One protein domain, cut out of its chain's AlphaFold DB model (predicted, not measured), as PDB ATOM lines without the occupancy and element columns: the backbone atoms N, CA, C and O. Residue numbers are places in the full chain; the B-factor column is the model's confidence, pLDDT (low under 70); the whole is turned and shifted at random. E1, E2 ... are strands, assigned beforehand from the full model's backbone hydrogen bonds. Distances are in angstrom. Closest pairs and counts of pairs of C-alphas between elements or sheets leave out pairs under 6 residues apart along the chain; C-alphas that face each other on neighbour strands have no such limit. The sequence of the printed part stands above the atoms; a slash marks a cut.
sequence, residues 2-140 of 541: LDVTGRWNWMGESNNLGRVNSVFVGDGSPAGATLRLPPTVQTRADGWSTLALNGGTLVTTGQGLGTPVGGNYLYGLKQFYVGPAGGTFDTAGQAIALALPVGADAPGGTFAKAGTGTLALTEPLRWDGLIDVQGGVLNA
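This is residues 2 to 140 of the 541 residues of the protein "LamG domain-containing protein" of Lentisphaerae bacterium (UniProt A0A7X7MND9). With little regular structure, the chain winds in stacked turns, a three-walled solenoid of parallel sheets E1-E3-E5, E2-E4-E6-E8-E11 and E7-E9-E12. The 139 printed residues include twelve strands, E1 to E12 in turn, and no named helix: all strand, with 52 residues in named elements. It is compact, radius of gyration of the C-alphas 14.2 A, spanning 40 by 29 by 28 A.

Find C-alpha 20 at (-36.525, 22.804, -48.093), where E1, residues 20-25, begins its 16.1 A. Then come E2 34-37, E3 48-53 of 17.0 A, E4 56-60, E5 79-82, E6 87-90, E7 96-98, E8 110-114, E9 118-121, E10 125-127, E11 130-133 and E12 137-140, ending at C-alpha 140, (-41.174, 14.086, -21.891).

Across neighbours E4 and E6, N 58 and O 88 are within hydrogen-bond range, 2.9 A. The closest C-alphas of E1 and E4, Val 25 and Gly 56, are 4.9 A apart. E10 pairs with no named strand.

The C-alphas farthest apart, Asn 15 and Gln 134, span 42.3 A. The printed part has no cut; links E4 to E5 and E7 to E8 are long. pLDDT is under 70 at residues 12-20, 29-32, 47 and 105-107.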
ATOM      1  N   LEU A   2     -43.369  37.626 -35.834       91.25
ATOM      2  CA  LEU A   2     -44.292  37.158 -36.871       91.25
ATOM      3  C   LEU A   2     -45.483  36.492 -36.181       91.25
ATOM      4  O   LEU A   2     -45.290  35.575 -35.384       91.25
ATOM      5  N   ASP A   3     -46.690  36.968 -36.473       92.19
ATOM      6  CA  ASP A   3     -47.930  36.448 -35.900       92.19
ATOM      7  C   ASP A   3     -48.841  35.902 -36.994       92.19
ATOM      8  O   ASP A   3     -49.205  36.609 -37.937       92.19
ATOM      9  N   VAL A   4     -49.166  34.617 -36.886       91.69
ATOM     10  CA  VAL A   4     -49.963  33.889 -37.864       91.69
ATOM     11  C   VAL A   4     -51.289  33.524 -37.209       91.69
ATOM     12  O   VAL A   4     -51.383  32.593 -36.421       91.69
ATOM     13  N   THR A   5     -52.344  34.245 -37.572       85.00
ATOM     14  CA  THR A   5     -53.697  34.036 -37.022       85.00
ATOM     15  C   THR A   5     -54.570  33.139 -37.901       85.00
ATOM     16  O   THR A   5     -55.567  32.583 -37.450       85.00
ATOM     17  N   GLY A   6     -54.201  33.001 -39.178       88.44
ATOM     18  CA  GLY A   6     -54.928  32.215 -40.167       88.44
ATOM     19  C   GLY A   6     -54.510  30.747 -40.163       88.44
ATOM     20  O   GLY A   6     -54.934  29.954 -39.330       88.44
ATOM     21  N   ARG A   7     -53.701  30.353 -41.146       89.56
ATOM     22  CA  ARG A   7     -53.237  28.975 -41.336       89.56
ATOM     23  C   ARG A   7     -51.747  28.990 -41.644       89.56
ATOM     24  O   ARG A   7     -51.321  29.748 -42.510       89.56
ATOM     25  N   TRP A   8     -50.990  28.108 -40.998       91.69
ATOM     26  CA  TRP A   8     -49.620  27.793 -41.393       91.69
ATOM     27  C   TRP A   8     -49.586  26.422 -42.059       91.69
ATOM     28  O   TRP A   8     -50.064  25.445 -41.486       91.69
ATOM     29  N   ASN A   9     -49.058  26.353 -43.277       89.25
ATOM     30  CA  ASN A   9     -49.011  25.132 -44.070       89.25
ATOM     31  C   ASN A   9     -47.561  24.802 -44.403       89.25
ATOM     32  O   ASN A   9     -46.943  25.483 -45.227       89.25
ATOM     33  N   TRP A  10     -47.027  23.763 -43.773       86.94
ATOM     34  CA  TRP A  10     -45.737  23.217 -44.154       86.94
ATOM     35  C   TRP A  10     -45.896  22.521 -45.509       86.94
ATOM     36  O   TRP A  10     -46.661  21.569 -45.635       86.94
ATOM     37  N   MET A  11     -45.180  23.019 -46.523       73.81
ATOM     38  CA  MET A  11     -45.173  22.491 -47.898       73.81
ATOM     39  C   MET A  11     -46.556  22.504 -48.591       73.81
ATOM     40  O   MET A  11     -47.329  21.545 -48.557       73.81
ATOM     41  N   GLY A  12     -46.859  23.606 -49.285       60.22
ATOM     42  CA  GLY A  12     -48.121  23.794 -50.015       60.22
ATOM     43  C   GLY A  12     -48.164  23.274 -51.462       60.22
ATOM     44  O   GLY A  12     -49.234  23.311 -52.067       60.22
ATOM     45  N   GLU A  13     -47.052  22.803 -52.039       62.78
ATOM     46  CA  GLU A  13     -46.944  22.451 -53.470       62.78
ATOM     47  C   GLU A  13     -46.293  21.077 -53.713       62.78
ATOM     48  O   GLU A  13     -45.546  20.583 -52.875       62.78
ATOM     49  N   SER A  14     -46.590  20.448 -54.859       61.94
ATOM     50  CA  SER A  14     -46.162  19.078 -55.214       61.94
ATOM     51  C   SER A  14     -45.127  18.999 -56.341       61.94
ATOM     52  O   SER A  14     -44.820  17.914 -56.824       61.94
ATOM     53  N   ASN A  15     -44.649  20.134 -56.843       62.22
ATOM     54  CA  ASN A  15     -43.830  20.213 -58.056       62.22
ATOM     55  C   ASN A  15     -42.314  20.128 -57.791       62.22
ATOM     56  O   ASN A  15     -41.551  20.082 -58.754       62.22
ATOM     57  N   ASN A  16     -41.860  20.091 -56.531       60.53
ATOM     58  CA  ASN A  16     -40.431  20.048 -56.218       60.53
ATOM     59  C   ASN A  16     -40.109  19.243 -54.945       60.53
ATOM     60  O   ASN A  16     -40.095  19.780 -53.838       60.53
ATOM     61  N   LEU A  17     -39.772  17.958 -55.126       55.56
ATOM     62  CA  LEU A  17     -39.349  17.039 -54.055       55.56
ATOM     63  C   LEU A  17     -38.052  17.475 -53.341       55.56
ATOM     64  O   LEU A  17     -37.737  16.950 -52.278       55.56
ATOM     65  N   GLY A  18     -37.283  18.400 -53.927       53.72
ATOM     66  CA  GLY A  18     -36.014  18.882 -53.378       53.72
ATOM     67  C   GLY A  18     -36.115  20.174 -52.565       53.72
ATOM     68  O   GLY A  18     -35.089  20.691 -52.127       53.72
ATOM     69  N   ARG A  19     -37.317  20.740 -52.399       66.50
ATOM     70  CA  ARG A  19     -37.498  22.021 -51.708       66.50
ATOM     71  C   ARG A  19     -37.437  21.837 -50.188       66.50
ATOM     72  O   ARG A  19     -38.148  21.006 -49.623       66.50
ATOM     73  N   VAL A  20     -36.620  22.671 -49.549       68.44
ATOM     74  CA  VAL A  20     -36.525  22.804 -48.093       68.44
ATOM     75  C   VAL A  20     -37.156  24.136 -47.687       68.44
ATOM     76  O   VAL A  20     -36.770  25.182 -48.205       68.44
ATOM     77  N   ASN A  21     -38.148  24.107 -46.796       76.88
ATOM     78  CA  ASN A  21     -38.741  25.300 -46.193       76.88
ATOM     79  C   ASN A  21     -38.286  25.408 -44.737       76.88
ATOM     80  O   ASN A  21     -38.744  24.653 -43.883       76.88
ATOM     81  N   SER A  22     -37.407  26.365 -44.462       79.88
ATOM     82  CA  SER A  22     -36.832  26.561 -43.133       79.88
ATOM     83  C   SER A  22     -37.323  27.855 -42.507       79.88
ATOM     84  O   SER A  22     -37.391  28.891 -43.169       79.88
ATOM     85  N   VAL A  23     -37.645  27.794 -41.219       87.88
ATOM     86  CA  VAL A  23     -37.939  28.965 -40.393       87.88
ATOM     87  C   VAL A  23     -36.905  29.044 -39.286       87.88
ATOM     88  O   VAL A  23     -36.800  28.129 -38.477       87.88
ATOM     89  N   PHE A  24     -36.183  30.157 -39.230       86.00
ATOM     90  CA  PHE A  24     -35.250  30.466 -38.153       86.00
ATOM     91  C   PHE A  24     -35.852  31.573 -37.295       86.00
ATOM     92  O   PHE A  24     -36.221  32.633 -37.804       86.00
ATOM     93  N   VAL A  25     -35.997  31.312 -36.001       89.50
ATOM     94  CA  VAL A  25     -36.544  32.259 -35.034       89.50
ATOM     95  C   VAL A  25     -35.418  32.695 -34.106       89.50
ATOM     96  O   VAL A  25     -34.973  31.940 -33.243       89.50
ATOM     97  N   GLY A  26     -34.984  33.938 -34.291       84.69
ATOM     98  CA  GLY A  26     -33.808  34.493 -33.630       84.69
ATOM     99  C   GLY A  26     -32.552  34.354 -34.491       84.69
ATOM    100  O   GLY A  26     -32.497  33.556 -35.425       84.69
ATOM    101  N   ASP A  27     -31.568  35.193 -34.197       76.56
ATOM    102  CA  ASP A  27     -30.285  35.312 -34.899       76.56
ATOM    103  C   ASP A  27     -29.095  34.979 -33.980       76.56
ATOM    104  O   ASP A  27     -27.945  35.222 -34.334       76.56
ATOM    105  N   GLY A  28     -29.366  34.415 -32.798       72.12
ATOM    106  CA  GLY A  28     -28.377  34.205 -31.743       72.12
ATOM    107  C   GLY A  28     -28.272  35.358 -30.739       72.12
ATOM    108  O   GLY A  28     -27.576  35.211 -29.737       72.12
ATOM    109  N   SER A  29     -28.972  36.480 -30.952       69.75
ATOM    110  CA  SER A  29     -29.080  37.563 -29.970       69.75
ATOM    111  C   SER A  29     -30.177  37.281 -28.925       69.75
ATOM    112  O   SER A  29     -31.272  36.847 -29.296       69.75
ATOM    113  N   PRO A  30     -29.961  37.600 -27.630       55.53
ATOM    114  CA  PRO A  30     -30.969  37.454 -26.571       55.53
ATOM    115  C   PRO A  30     -32.240  38.308 -26.749       55.53
ATOM    116  O   PRO A  30     -33.222  38.094 -26.044       55.53
ATOM    117  N   ALA A  31     -32.267  39.271 -27.682       55.25
ATOM    118  CA  ALA A  31     -33.443  40.107 -27.979       55.25
ATOM    119  C   ALA A  31     -34.483  39.383 -28.876       55.25
ATOM    120  O   ALA A  31     -35.031  39.948 -29.825       55.25
ATOM    121  N   GLY A  32     -34.721  38.108 -28.559       66.19
ATOM    122  CA  GLY A  32     -35.261  37.037 -29.391       66.19
ATOM    123  C   GLY A  32     -36.540  37.323 -30.166       66.19
ATOM    124  O   GLY A  32     -37.580  37.679 -29.613       66.19
ATOM    125  N   ALA A  33     -36.500  37.071 -31.475       88.62
ATOM    126  CA  ALA A  33     -37.687  37.089 -32.314       88.62
ATOM    127  C   ALA A  33     -38.777  36.148 -31.765       88.62
ATOM    128  O   ALA A  33     -38.504  35.037 -31.316       88.62
ATOM    129  N   THR A  34     -40.033  36.578 -31.852       93.31
ATOM    130  CA  THR A  34     -41.192  35.737 -31.530       93.31
ATOM    131  C   THR A  34     -41.887  35.288 -32.806       93.31
ATOM    132  O   THR A  34     -42.206  36.123 -33.662       93.31
ATOM    133  N   LEU A  35     -42.172  33.992 -32.893       95.25
ATOM    134  CA  LEU A  35     -43.042  33.392 -33.892       95.25
ATOM    135  C   LEU A  35     -44.297  32.847 -33.202       95.25
ATOM    136  O   LEU A  35     -44.206  31.961 -32.360       95.25
ATOM    137  N   ARG A  36     -45.472  33.364 -33.562       94.81
ATOM    138  CA  ARG A  36     -46.771  32.863 -33.094       94.81
ATOM    139  C   ARG A  36     -47.404  32.012 -34.184       94.81
ATOM    140  O   ARG A  36     -47.679  32.530 -35.266       94.81
ATOM    141  N   LEU A  37     -47.622  30.724 -33.903       94.44
ATOM    142  CA  LEU A  37     -48.229  29.789 -34.856       94.44
ATOM    143  C   LEU A  37     -49.536  29.185 -34.327       94.44
ATOM    144  O   LEU A  37     -49.588  28.768 -33.162       94.44
ATOM    145  N   PRO A  38     -50.556  29.041 -35.195       93.62
ATOM    146  CA  PRO A  38     -51.698  28.175 -34.935       93.62
ATOM    147  C   PRO A  38     -51.275  26.706 -35.098       93.62
ATOM    148  O   PRO A  38     -50.158  26.452 -35.565       93.62
ATOM    149  N   PRO A  39     -52.147  25.726 -34.789       93.12
ATOM    150  CA  PRO A  39     -51.922  24.353 -35.224       93.12
ATOM    151  C   PRO A  39     -51.599  24.329 -36.722       93.12
ATOM    152  O   PRO A  39     -52.345  24.880 -37.542       93.12
ATOM    153  N   THR A  40     -50.454  23.753 -37.080       93.06
ATOM    154  CA  THR A  40     -49.986  23.769 -38.466       93.06
ATOM    155  C   THR A  40     -50.594  22.615 -39.249       93.06
ATOM    156  O   THR A  40     -51.048  21.621 -38.686       93.06
ATOM    157  N   VAL A  41     -50.621  22.747 -40.571       90.50
ATOM    158  CA  VAL A  41     -51.108  21.703 -41.474       90.50
ATOM    159  C   VAL A  41     -50.051  21.341 -42.508       90.50
ATOM    160  O   VAL A  41     -49.083  22.073 -42.709       90.50
ATOM    161  N   GLN A  42     -50.284  20.230 -43.202       88.25
ATOM    162  CA  GLN A  42     -49.497  19.798 -44.346       88.25
ATOM    163  C   GLN A  42     -50.427  19.463 -45.505       88.25
ATOM    164  O   GLN A  42     -51.332  18.646 -45.359       88.25
ATOM    165  N   THR A  43     -50.205  20.079 -46.666       84.12
ATOM    166  CA  THR A  43     -50.940  19.711 -47.891       84.12
ATOM    167  C   THR A  43     -50.239  18.601 -48.663       84.12
ATOM    168  O   THR A  43     -50.899  17.799 -49.323       84.12
ATOM    169  N   ARG A  44     -48.905  18.533 -48.585       79.12
ATOM    170  CA  ARG A  44     -48.078  17.516 -49.245       79.12
ATOM    171  C   ARG A  44     -47.013  16.996 -48.295       79.12
ATOM    172  O   ARG A  44     -46.352  17.788 -47.638       79.12
ATOM    173  N   ALA A  45     -46.852  15.675 -48.250       76.31
ATOM    174  CA  ALA A  45     -45.859  15.009 -47.408       76.31
ATOM    175  C   ALA A  45     -44.425  15.117 -47.951       76.31
ATOM    176  O   ALA A  45     -43.481  14.833 -47.212       76.31
ATOM    177  N   ASP A  46     -44.298  15.510 -49.220       70.38
ATOM    178  CA  ASP A  46     -43.049  15.622 -49.961       70.38
ATOM    179  C   ASP A  46     -42.203  16.828 -49.519       70.38
ATOM    180  O   ASP A  46     -42.730  17.846 -49.065       70.38
ATOM    181  N   GLY A  47     -40.887  16.734 -49.729       68.12
ATOM    182  CA  GLY A  47     -39.920  17.775 -49.370       68.12
ATOM    183  C   GLY A  47     -39.619  17.841 -47.871       68.12
ATOM    184  O   GLY A  47     -39.974  16.947 -47.100       68.12
ATOM    185  N   TRP A  48     -38.918  18.898 -47.457       73.12
ATOM    186  CA  TRP A  48     -38.437  19.044 -46.082       73.12
ATOM    187  C   TRP A  48     -38.876  20.375 -45.482       73.12
ATOM    188  O   TRP A  48     -38.837  21.413 -46.143       73.12
ATOM    189  N   SER A  49     -39.271  20.360 -44.213       82.19
ATOM    190  CA  SER A  49     -39.585  21.579 -43.472       82.19
ATOM    191  C   SER A  49     -38.947  21.552 -42.099       82.19
ATOM    192  O   SER A  49     -39.146  20.587 -41.353       82.19
ATOM    193  N   THR A  50     -38.228  22.622 -41.778       81.81
ATOM    194  CA  THR A  50     -37.484  22.767 -40.527       81.81
ATOM    195  C   THR A  50     -37.890  24.036 -39.796       81.81
ATOM    196  O   THR A  50     -38.242  25.051 -40.406       81.81
ATOM    197  N   LEU A  51     -37.841  23.971 -38.472       88.50
ATOM    198  CA  LEU A  51     -38.015  25.110 -37.589       88.50
ATOM    199  C   LEU A  51     -36.872  25.099 -36.583       88.50
ATOM    200  O   LEU A  51     -36.645  24.088 -35.924       88.50
ATOM    201  N   ALA A  52     -36.173  26.221 -36.478       85.06
ATOM    202  CA  ALA A  52     -35.058  26.415 -35.572       85.06
ATOM    203  C   ALA A  52     -35.337  27.597 -34.641       85.06
ATOM    204  O   ALA A  52     -35.754  28.662 -35.104       85.06
ATOM    205  N   LEU A  53     -35.070  27.435 -33.347       88.62
ATOM    206  CA  LEU A  53     -34.989  28.550 -32.400       88.62
ATOM    207  C   LEU A  53     -33.520  28.810 -32.075       88.62
ATOM    208  O   LEU A  53     -32.807  27.877 -31.737       88.62
ATOM    209  N   ASN A  54     -33.062  30.054 -32.167       86.44
ATOM    210  CA  ASN A  54     -31.714  30.443 -31.751       86.44
ATOM    211  C   ASN A  54     -31.782  31.796 -31.029       86.44
ATOM    212  O   ASN A  54     -31.669  32.855 -31.646       86.44
ATOM    213  N   GLY A  55     -32.083  31.745 -29.733       88.25
ATOM    214  CA  GLY A  55     -32.464  32.881 -28.894       88.25
ATOM    215  C   GLY A  55     -33.931  33.304 -29.052       88.25
ATOM    216  O   GLY A  55     -34.370  34.235 -28.390       88.25
ATOM    217  N   GLY A  56     -34.704  32.653 -29.930       92.25
ATOM    218  CA  GLY A  56     -36.095  33.003 -30.237       92.25
ATOM    219  C   GLY A  56     -37.154  32.243 -29.433       92.25
ATOM    220  O   GLY A  56     -36.872  31.267 -28.738       92.25
ATOM    221  N   THR A  57     -38.410  32.679 -29.566       94.31
ATOM    222  CA  THR A  57     -39.578  32.048 -28.925       94.31
ATOM    223  C   THR A  57     -40.617  31.612 -29.956       94.31
ATOM    224  O   THR A  57     -41.083  32.432 -30.753       94.31
ATOM    225  N   LEU A  58     -41.034  30.347 -29.903       95.81
ATOM    226  CA  LEU A  58     -42.251  29.856 -30.552       95.81
ATOM    227  C   LEU A  58     -43.402  29.898 -29.543       95.81
ATOM    228  O   LEU A  58     -43.307  29.294 -28.482       95.81
ATOM    229  N   VAL A  59     -44.492  30.580 -29.889       95.81
ATOM    230  CA  VAL A  59     -45.698  30.686 -29.058       95.81
ATOM    231  C   VAL A  59     -46.871  30.014 -29.769       95.81
ATOM    232  O   VAL A  59     -47.157  30.319 -30.933       95.81
ATOM    233  N   THR A  60     -47.594  29.133 -29.080       93.19
ATOM    234  CA  THR A  60     -48.793  28.486 -29.632       93.19
ATOM    235  C   THR A  60     -50.021  29.379 -29.468       93.19
ATOM    236  O   THR A  60     -50.364  29.770 -28.357       93.19
ATOM    237  N   THR A  61     -50.727  29.710 -30.551       84.56
ATOM    238  CA  THR A  61     -51.955  30.531 -30.480       84.56
ATOM    239  C   THR A  61     -53.218  29.707 -30.240       84.56
ATOM    240  O   THR A  61     -54.224  30.253 -29.797       84.56
ATOM    241  N   GLY A  62     -53.180  28.393 -30.495       72.12
ATOM    242  CA  GLY A  62     -54.287  27.461 -30.225       72.12
ATOM    243  C   GLY A  62     -55.517  27.601 -31.097       72.12
ATOM    244  O   GLY A  62     -56.454  26.821 -30.960       72.12
ATOM    245  N   GLN A  63     -55.530  28.591 -31.981       71.38
ATOM    246  CA  GLN A  63     -56.651  28.937 -32.837       71.38
ATOM    247  C   GLN A  63     -56.111  29.226 -34.231       71.38
ATOM    248  O   GLN A  63     -55.128  29.947 -34.377       71.38
ATOM    249  N   GLY A  64     -56.751  28.661 -35.252       79.00
ATOM    250  CA  GLY A  64     -56.408  28.887 -36.650       79.00
ATOM    251  C   GLY A  64     -57.469  28.334 -37.598       79.00
ATOM    252  O   GLY A  64     -58.393  27.635 -37.195       79.00
ATOM    253  N   LEU A  65     -57.323  28.641 -38.885       79.25
ATOM    254  CA  LEU A  65     -58.227  28.233 -39.968       79.25
ATOM    255  C   LEU A  65     -57.928  26.820 -40.509       79.25
ATOM    256  O   LEU A  65     -58.558  26.372 -41.469       79.25
ATOM    257  N   GLY A  66     -56.897  26.141 -40.001       74.56
ATOM    258  CA  GLY A  66     -56.571  24.752 -40.341       74.56
ATOM    259  C   GLY A  66     -57.241  23.770 -39.383       74.56
ATOM    260  O   GLY A  66     -57.380  24.075 -38.205       74.56
ATOM    261  N   THR A  67     -57.631  22.591 -39.873       77.75
ATOM    262  CA  THR A  67     -58.070  21.491 -39.002       77.75
ATOM    263  C   THR A  67     -56.845  20.928 -38.276       77.75
ATOM    264  O   THR A  67     -55.953  20.417 -38.959       77.75
ATOM    265  N   PRO A  68     -56.763  21.010 -36.936       78.62
ATOM    266  CA  PRO A  68     -55.632  20.467 -36.193       78.62
ATOM    267  C   PRO A  68     -55.548  18.948 -36.356       78.62
ATOM    268  O   PRO A  68     -56.571  18.260 -36.342       78.62
ATOM    269  N   VAL A  69     -54.333  18.418 -36.467       83.81
ATOM    270  CA  VAL A  69     -54.104  16.973 -36.382       83.81
ATOM    271  C   VAL A  69     -53.888  16.611 -34.917       83.81
ATOM    272  O   VAL A  69     -52.990  17.135 -34.258       83.81
ATOM    273  N   GLY A  70     -54.738  15.726 -34.392       82.75
ATOM    274  CA  GLY A  70     -54.638  15.269 -33.008       82.75
ATOM    275  C   GLY A  70     -53.259  14.674 -32.715       82.75
ATOM    276  O   GLY A  70     -52.738  13.895 -33.509       82.75
ATOM    277  N   GLY A  71     -52.665  15.059 -31.584       84.75
ATOM    278  CA  GLY A  71     -51.354  14.562 -31.155       84.75
ATOM    279  C   GLY A  71     -50.143  15.207 -31.842       84.75
ATOM    280  O   GLY A  71     -49.020  14.860 -31.492       84.75
ATOM    281  N   ASN A  72     -50.327  16.141 -32.783       90.31
ATOM    282  CA  ASN A  72     -49.209  16.834 -33.426       90.31
ATOM    283  C   ASN A  72     -49.562  18.285 -33.794       90.31
ATOM    284  O   ASN A  72     -50.145  18.557 -34.842       90.31
ATOM    285  N   TYR A  73     -49.188  19.234 -32.936       93.25
ATOM    286  CA  TYR A  73     -49.481  20.657 -33.123       93.25
ATOM    287  C   TYR A  73     -48.705  21.284 -34.283       93.25
ATOM    288  O   TYR A  73     -49.230  22.140 -34.993       93.25
ATOM    289  N   LEU A  74     -47.468  20.836 -34.498       93.31
ATOM    290  CA  LEU A  74     -46.628  21.255 -35.618       93.31
ATOM    291  C   LEU A  74     -46.745  20.268 -36.789       93.31
ATOM    292  O   LEU A  74     -45.760  19.962 -37.456       93.31
ATOM    293  N   TYR A  75     -47.952  19.755 -37.055       91.69
ATOM    294  CA  TYR A  75     -48.173  18.782 -38.121       91.69
ATOM    295  C   TYR A  75     -47.683  19.297 -39.474       91.69
ATOM    296  O   TYR A  75     -48.066  20.381 -39.921       91.69
ATOM    297  N   GLY A  76     -46.844  18.490 -40.121       88.31
ATOM    298  CA  GLY A  76     -46.143  18.825 -41.355       88.31
ATOM    299  C   GLY A  76     -44.677  19.170 -41.154       88.31
ATOM    300  O   GLY A  76     -43.883  18.874 -42.046       88.31
ATOM    301  N   LEU A  77     -44.313  19.702 -39.982       88.62
ATOM    302  CA  LEU A  77     -42.923  19.929 -39.613       88.62
ATOM    303  C   LEU A  77     -42.184  18.589 -39.556       88.62
ATOM    304  O   LEU A  77     -42.705  17.603 -39.032       88.62
ATOM    305  N   LYS A  78     -40.975  18.552 -40.118       81.06
ATOM    306  CA  LYS A  78     -40.150  17.339 -40.164       81.06
ATOM    307  C   LYS A  78     -39.046  17.357 -39.119       81.06
ATOM    308  O   LYS A  78     -38.605  16.296 -38.699       81.06
ATOM    309  N   GLN A  79     -38.632  18.549 -38.701       80.69
ATOM    310  CA  GLN A  79     -37.519  18.736 -37.785       80.69
ATOM    311  C   GLN A  79     -37.719  20.001 -36.961       80.69
ATOM    312  O   GLN A  79     -37.987  21.072 -37.517       80.69
ATOM    313  N   PHE A  80     -37.581  19.864 -35.646       85.88
ATOM    314  CA  PHE A  80     -37.555  20.981 -34.717       85.88
ATOM    315  C   PHE A  80     -36.210  20.992 -33.998       85.88
ATOM    316  O   PHE A  80     -35.826  20.030 -33.338       85.88
ATOM    317  N   TYR A  81     -35.510  22.102 -34.163       81.38
ATOM    318  CA  TYR A  81     -34.159  22.306 -33.707       81.38
ATOM    319  C   TYR A  81     -34.050  23.505 -32.761       81.38
ATOM    320  O   TYR A  81     -34.759  24.504 -32.924       81.38
ATOM    321  N   VAL A  82     -33.120  23.444 -31.811       83.75
ATOM    322  CA  VAL A  82     -32.754  24.587 -30.974       83.75
ATOM    323  C   VAL A  82     -31.234  24.785 -31.007       83.75
ATOM    324  O   VAL A  82     -30.460  23.864 -30.775       83.75
ATOM    325  N   GLY A  83     -30.823  25.998 -31.375       79.25
ATOM    326  CA  GLY A  83     -29.437  26.406 -31.575       79.25
ATOM    327  C   GLY A  83     -28.702  26.780 -30.285       79.25
ATOM    328  O   GLY A  83     -29.292  26.777 -29.205       79.25
ATOM    329  N   PRO A  84     -27.414  27.155 -30.393       79.12
ATOM    330  CA  PRO A  84     -26.542  27.408 -29.241       79.12
ATOM    331  C   PRO A  84     -27.018  28.543 -28.324       79.12
ATOM    332  O   PRO A  84     -26.733  28.518 -27.131       79.12
ATOM    333  N   ALA A  85     -27.764  29.527 -28.840       83.69
ATOM    334  CA  ALA A  85     -28.357  30.579 -28.010       83.69
ATOM    335  C   ALA A  85     -29.646  30.132 -27.286       83.69
ATOM    336  O   ALA A  85     -30.301  30.943 -26.635       83.69
ATOM    337  N   GLY A  86     -30.030  28.857 -27.401       88.12
ATOM    338  CA  GLY A  86     -31.245  28.300 -26.819       88.12
ATOM    339  C   GLY A  86     -32.519  28.680 -27.575       88.12
ATOM    340  O   GLY A  86     -32.494  29.237 -28.673       88.12
ATOM    341  N   GLY A  87     -33.665  28.353 -26.994       91.62
ATOM    342  CA  GLY A  87     -34.972  28.599 -27.580       91.62
ATOM    343  C   GLY A  87     -36.093  28.333 -26.588       91.62
ATOM    344  O   GLY A  87     -35.996  27.440 -25.750       91.62
ATOM    345  N   THR A  88     -37.170  29.111 -26.692       94.81
ATOM    346  CA  THR A  88     -38.347  28.963 -25.826       94.81
ATOM    347  C   THR A  88     -39.549  28.440 -26.606       94.81
ATOM    348  O   THR A  88     -39.928  29.005 -27.633       94.81
ATOM    349  N   PHE A  89     -40.182  27.385 -26.095       96.12
ATOM    350  CA  PHE A  89     -41.491  26.908 -26.522       96.12
ATOM    351  C   PHE A  89     -42.546  27.336 -25.498       96.12
ATOM    352  O   PHE A  89     -42.669  26.754 -24.418       96.12
ATOM    353  N   ASP A  90     -43.328  28.354 -25.841       96.88
ATOM    354  CA  ASP A  90     -44.413  28.871 -25.017       96.88
ATOM    355  C   ASP A  90     -45.756  28.279 -25.459       96.88
ATOM    356  O   ASP A  90     -46.271  28.544 -26.547       96.88
ATOM    357  N   THR A  91     -46.344  27.479 -24.574       96.50
ATOM    358  CA  THR A  91     -47.664  26.867 -24.787       96.50
ATOM    359  C   THR A  91     -48.831  27.844 -24.661       96.50
ATOM    360  O   THR A  91     -49.972  27.465 -24.924       96.50
ATOM    361  N   ALA A  92     -48.597  29.075 -24.198       94.62
ATOM    362  CA  ALA A  92     -49.625  30.084 -23.952       94.62
ATOM    363  C   ALA A  92     -50.859  29.531 -23.200       94.62
ATOM    364  O   ALA A  92     -52.000  29.875 -23.510       94.62
ATOM    365  N   GLY A  93     -50.629  28.623 -22.243       94.12
ATOM    366  CA  GLY A  93     -51.676  28.002 -21.424       94.12
ATOM    367  C   GLY A  93     -52.352  26.758 -22.013       94.12
ATOM    368  O   GLY A  93     -53.302  26.254 -21.424       94.12
ATOM    369  N   GLN A  94     -51.896  26.242 -23.155       93.12
ATOM    370  CA  GLN A  94     -52.565  25.152 -23.873       93.12
ATOM    371  C   GLN A  94     -51.918  23.784 -23.670       93.12
ATOM    372  O   GLN A  94     -50.724  23.675 -23.407       93.12
ATOM    373  N   ALA A  95     -52.701  22.723 -23.867       94.06
ATOM    374  CA  ALA A  95     -52.183  21.365 -23.986       94.06
ATOM    375  C   ALA A  95     -51.765  21.085 -25.438       94.06
ATOM    376  O   ALA A  95     -52.594  21.040 -26.346       94.06
ATOM    377  N   ILE A  96     -50.466  20.902 -25.638       94.31
ATOM    378  CA  ILE A  96     -49.797  20.779 -26.927       94.31
ATOM    379  C   ILE A  96     -49.055  19.449 -26.959       94.31
ATOM    380  O   ILE A  96     -48.371  19.103 -26.001       94.31
ATOM    381  N   ALA A  97     -49.153  18.725 -28.068       94.12
ATOM    382  CA  ALA A  97     -48.355  17.531 -28.318       94.12
ATOM    383  C   ALA A  97     -47.496  17.727 -29.571       94.12
ATOM    384  O   ALA A  97     -47.984  18.261 -30.572       94.12
ATOM    385  N   LEU A  98     -46.236  17.295 -29.519       92.50
ATOM    386  CA  LEU A  98     -45.329  17.241 -30.663       92.50
ATOM    387  C   LEU A  98     -44.957  15.787 -30.946       92.50
ATOM    388  O   LEU A  98     -44.489  15.077 -30.056       92.50
ATOM    389  N   ALA A  99     -45.138  15.381 -32.202       88.31
ATOM    390  CA  ALA A  99     -44.822  14.037 -32.677       88.31
ATOM    391  C   ALA A  99     -43.570  14.031 -33.564       88.31
ATOM    392  O   ALA A  99     -43.617  13.620 -34.725       88.31
ATOM    393  N   LEU A 100     -42.482  14.593 -33.042       83.31
ATOM    394  CA  LEU A 100     -41.173  14.668 -33.689       83.31
ATOM    395  C   LEU A 100     -40.075  14.842 -32.626       83.31
ATOM    396  O   LEU A 100     -40.366  15.388 -31.557       83.31
ATOM    397  N   PRO A 101     -38.835  14.402 -32.899       75.38
ATOM    398  CA  PRO A 101     -37.716  14.631 -31.995       75.38
ATOM    399  C   PRO A 101     -37.363  16.121 -31.929       75.38
ATOM    400  O   PRO A 101     -37.418  16.832 -32.936       75.38
ATOM    401  N   VAL A 102     -36.970  16.572 -30.739       81.62
ATOM    402  CA  VAL A 102     -36.398  17.902 -30.493       81.62
ATOM    403  C   VAL A 102     -34.919  17.710 -30.169       81.62
ATOM    404  O   VAL A 102     -34.596  16.900 -29.300       81.62
ATOM    405  N   GLY A 103     -34.032  18.418 -30.874       76.06
ATOM    406  CA  GLY A 103     -32.582  18.237 -30.738       76.06
ATOM    407  C   GLY A 103     -31.757  19.517 -30.887       76.06
ATOM    408  O   GLY A 103     -32.285  20.572 -31.254       76.06
ATOM    409  N   ALA A 104     -30.461  19.380 -30.592       75.00
ATOM    410  CA  ALA A 104     -29.406  20.399 -30.653       75.00
ATOM    411  C   ALA A 104     -28.229  19.925 -31.544       75.00
ATOM    412  O   ALA A 104     -28.033  18.730 -31.743       75.00
ATOM    413  N   ASP A 105     -27.479  20.861 -32.138       64.81
ATOM    414  CA  ASP A 105     -26.386  20.636 -33.112       64.81
ATOM    415  C   ASP A 105     -25.107  21.351 -32.676       64.81
ATOM    416  O   ASP A 105     -24.005  21.000 -33.111       64.81
ATOM    417  N   ALA A 106     -25.246  22.257 -31.712       68.12
ATOM    418  CA  ALA A 106     -24.162  22.761 -30.898       68.12
ATOM    419  C   ALA A 106     -24.342  22.283 -29.451       68.12
ATOM    420  O   ALA A 106     -25.484  22.156 -29.004       68.12
ATOM    421  N   PRO A 107     -23.236  22.051 -28.727       69.94
ATOM    422  CA  PRO A 107     -23.313  21.700 -27.327       69.94
ATOM    423  C   PRO A 107     -23.932  22.825 -26.496       69.94
ATOM    424  O   PRO A 107     -23.601  24.003 -26.681       69.94
ATOM    425  N   GLY A 108     -24.776  22.456 -25.539       74.75
ATOM    426  CA  GLY A 108     -25.385  23.391 -24.602       74.75
ATOM    427  C   GLY A 108     -26.635  24.095 -25.141       74.75
ATOM    428  O   GLY A 108     -27.477  23.506 -25.811       74.75
ATOM    429  N   GLY A 109     -26.804  25.370 -24.775       83.12
ATOM    430  CA  GLY A 109     -28.045  26.108 -25.014       83.12
ATOM    431  C   GLY A 109     -29.186  25.689 -24.078       83.12
ATOM    432  O   GLY A 109     -29.121  24.690 -23.358       83.12
ATOM    433  N   THR A 110     -30.245  26.495 -24.047       91.25
ATOM    434  CA  THR A 110     -31.416  26.243 -23.196       91.25
ATOM    435  C   THR A 110     -32.614  25.840 -24.039       91.25
ATOM    436  O   THR A 110     -33.042  26.614 -24.893       91.25
ATOM    437  N   PHE A 111     -33.192  24.670 -23.772       93.94
ATOM    438  CA  PHE A 111     -34.547  24.345 -24.200       93.94
ATOM    439  C   PHE A 111     -35.517  24.772 -23.096       93.94
ATOM    440  O   PHE A 111     -35.651  24.096 -22.076       93.94
ATOM    441  N   ALA A 112     -36.176  25.913 -23.288       96.00
ATOM    442  CA  ALA A 112     -37.120  26.448 -22.317       96.00
ATOM    443  C   ALA A 112     -38.560  26.066 -22.672       96.00
ATOM    444  O   ALA A 112     -39.037  26.315 -23.781       96.00
ATOM    445  N   LYS A 113     -39.287  25.515 -21.701       97.44
ATOM    446  CA  LYS A 113     -40.734  25.303 -21.760       97.44
ATOM    447  C   LYS A 113     -41.433  26.390 -20.943       97.44
ATOM    448  O   LYS A 113     -41.320  26.418 -19.722       97.44
ATOM    449  N   ALA A 114     -42.221  27.227 -21.616       97.25
ATOM    450  CA  ALA A 114     -42.981  28.320 -21.014       97.25
ATOM    451  C   ALA A 114     -44.505  28.174 -21.212       97.25
ATOM    452  O   ALA A 114     -45.011  27.258 -21.886       97.25
ATOM    453  N   GLY A 115     -45.245  29.083 -20.579       96.62
ATOM    454  CA  GLY A 115     -46.705  29.093 -20.553       96.62
ATOM    455  C   GLY A 115     -47.281  28.033 -19.619       96.62
ATOM    456  O   GLY A 115     -46.719  26.955 -19.445       96.62
ATOM    457  N   THR A 116     -48.443  28.314 -19.036       96.00
ATOM    458  CA  THR A 116     -49.067  27.471 -17.998       96.00
ATOM    459  C   THR A 116     -49.626  26.137 -18.510       96.00
ATOM    460  O   THR A 116     -50.132  25.341 -17.725       96.00
ATOM    461  N   GLY A 117     -49.540  25.878 -19.815       96.81
ATOM    462  CA  GLY A 117     -50.056  24.678 -20.457       96.81
ATOM    463  C   GLY A 117     -49.078  23.504 -20.456       96.81
ATOM    464  O   GLY A 117     -47.952  23.591 -19.956       96.81
ATOM    465  N   THR A 118     -49.498  22.396 -21.063       97.50
ATOM    466  CA  THR A 118     -48.689  21.179 -21.202       97.50
ATOM    467  C   THR A 118     -48.009  21.135 -22.564       97.50
ATOM    468  O   THR A 118     -48.666  21.323 -23.581       97.50
ATOM    469  N   LEU A 119     -46.716  20.820 -22.603       97.38
ATOM    470  CA  LEU A 119     -46.016  20.369 -23.803       97.38
ATOM    471  C   LEU A 119     -45.693  18.884 -23.645       97.38
ATOM    472  O   LEU A 119     -44.862  18.529 -22.815       97.38
ATOM    473  N   ALA A 120     -46.348  18.031 -24.424       96.38
ATOM    474  CA  ALA A 120     -46.088  16.601 -24.481       96.38
ATOM    475  C   ALA A 120     -45.214  16.262 -25.693       96.38
ATOM    476  O   ALA A 120     -45.574  16.571 -26.830       96.38
ATOM    477  N   LEU A 121     -44.080  15.614 -25.451       94.06
ATOM    478  CA  LEU A 121     -43.200  15.081 -26.486       94.06
ATOM    479  C   LEU A 121     -43.422  13.570 -26.573       94.06
ATOM    480  O   LEU A 121     -43.369  12.880 -25.555       94.06
ATOM    481  N   THR A 122     -43.714  13.061 -27.773       91.00
ATOM    482  CA  THR A 122     -43.862  11.608 -27.985       91.00
ATOM    483  C   THR A 122     -42.529  10.916 -28.241       91.00
ATOM    484  O   THR A 122     -42.427   9.708 -28.069       91.00
ATOM    485  N   GLU A 123     -41.525  11.676 -28.674       86.69
ATOM    486  CA  GLU A 123     -40.151  11.219 -28.857       86.69
ATOM    487  C   GLU A 123     -39.275  11.744 -27.708       86.69
ATOM    488  O   GLU A 123     -39.560  12.827 -27.183       86.69
ATOM    489  N   PRO A 124     -38.210  11.022 -27.309       85.75
ATOM    490  CA  PRO A 124     -37.319  11.476 -26.249       85.75
ATOM    491  C   PRO A 124     -36.699  12.847 -26.539       85.75
ATOM    492  O   PRO A 124     -36.206  13.099 -27.642       85.75
ATOM    493  N   LEU A 125     -36.658  13.701 -25.518       88.06
ATOM    494  CA  LEU A 125     -35.889  14.938 -25.526       88.06
ATOM    495  C   LEU A 125     -34.420  14.588 -25.278       88.06
ATOM    496  O   LEU A 125     -34.026  14.284 -24.151       88.06
ATOM    497  N   ARG A 126     -33.624  14.582 -26.349       81.69
ATOM    498  CA  ARG A 126     -32.177  14.344 -26.295       81.69
ATOM    499  C   ARG A 126     -31.478  15.686 -26.189       81.69
ATOM    500  O   ARG A 126     -31.405  16.417 -27.174       81.69
ATOM    501  N   TRP A 127     -31.011  16.011 -24.990       85.38
ATOM    502  CA  TRP A 127     -30.485  17.337 -24.677       85.38
ATOM    503  C   TRP A 127     -29.223  17.240 -23.823       85.38
ATOM    504  O   TRP A 127     -29.108  16.339 -22.995       85.38
ATOM    505  N   ASP A 128     -28.285  18.158 -24.023       81.06
ATOM    506  CA  ASP A 128     -27.024  18.240 -23.276       81.06
ATOM    507  C   ASP A 128     -26.816  19.561 -22.538       81.06
ATOM    508  O   ASP A 128     -25.968  19.648 -21.654       81.06
ATOM    509  N   GLY A 129     -27.577  20.588 -22.908       87.88
ATOM    510  CA  GLY A 129     -27.644  21.848 -22.191       87.88
ATOM    511  C   GLY A 129     -28.690  21.850 -21.080       87.88
ATOM    512  O   GLY A 129     -29.036  20.820 -20.495       87.88
ATOM    513  N   LEU A 130     -29.232  23.038 -20.821       92.75
ATOM    514  CA  LEU A 130     -30.277  23.240 -19.824       92.75
ATOM    515  C   LEU A 130     -31.658  22.951 -20.417       92.75
ATOM    516  O   LEU A 130     -32.065  23.569 -21.402       92.75
ATOM    517  N   ILE A 131     -32.406  22.069 -19.769       96.19
ATOM    518  CA  ILE A 131     -33.856  21.952 -19.897       96.19
ATOM    519  C   ILE A 131     -34.464  22.842 -18.811       96.19
ATOM    520  O   ILE A 131     -34.331  22.554 -17.623       96.19
ATOM    521  N   ASP A 132     -35.119  23.931 -19.211       97.56
ATOM    522  CA  ASP A 132     -35.694  24.916 -18.289       97.56
ATOM    523  C   ASP A 132     -37.226  24.887 -18.355       97.56
ATOM    524  O   ASP A 132     -37.843  25.403 -19.291       97.56
ATOM    525  N   VAL A 133     -37.868  24.256 -17.373       98.56
ATOM    526  CA  VAL A 133     -39.331  24.214 -17.270       98.56
ATOM    527  C   VAL A 133     -39.798  25.424 -16.461       98.56
ATOM    528  O   VAL A 133     -39.917  25.372 -15.241       98.56
ATOM    529  N   GLN A 134     -40.075  26.524 -17.159       97.88
ATOM    530  CA  GLN A 134     -40.432  27.820 -16.570       97.88
ATOM    531  C   GLN A 134     -41.901  27.910 -16.141       97.88
ATOM    532  O   GLN A 134     -42.263  28.755 -15.328       97.88
ATOM    533  N   GLY A 135     -42.774  27.080 -16.718       96.38
ATOM    534  CA  GLY A 135     -44.195  27.081 -16.391       96.38
ATOM    535  C   GLY A 135     -44.974  25.931 -17.022       96.38
ATOM    536  O   GLY A 135     -44.597  25.384 -18.067       96.38
ATOM    537  N   GLY A 136     -46.097  25.590 -16.388       98.19
ATOM    538  CA  GLY A 136     -46.966  24.502 -16.826       98.19
ATOM    539  C   GLY A 136     -46.275  23.143 -16.731       98.19
ATOM    540  O   GLY A 136     -45.475  22.917 -15.827       98.19
ATOM    541  N   VAL A 137     -46.574  22.240 -17.667       98.69
ATOM    542  CA  VAL A 137     -46.046  20.865 -17.646       98.69
ATOM    543  C   VAL A 137     -45.184  20.598 -18.879       98.69
ATOM    544  O   VAL A 137     -45.664  20.750 -20.003       98.69
ATOM    545  N   LEU A 138     -43.941  20.155 -18.697       98.44
ATOM    546  CA  LEU A 138     -43.188  19.440 -19.730       98.44
ATOM    547  C   LEU A 138     -43.404  17.943 -19.510       98.44
ATOM    548  O   LEU A 138     -42.996  17.414 -18.487       98.44
ATOM    549  N   ASN A 139     -44.058  17.262 -20.445       97.75
ATOM    550  CA  ASN A 139     -44.257  15.819 -20.402       97.75
ATOM    551  C   ASN A 139     -43.339  15.160 -21.439       97.75
ATOM    552  O   ASN A 139     -43.635  15.211 -22.634       97.75
ATOM    553  N   ALA A 140     -42.222  14.582 -21.000       95.50
ATOM    554  CA  ALA A 140     -41.174  14.086 -21.891       95.50
ATOM    555  C   ALA A 140     -40.387  12.923 -21.273       95.50
ATOM    556  O   ALA A 140     -40.174  12.880 -20.064       95.50
TER     557      ALA A 140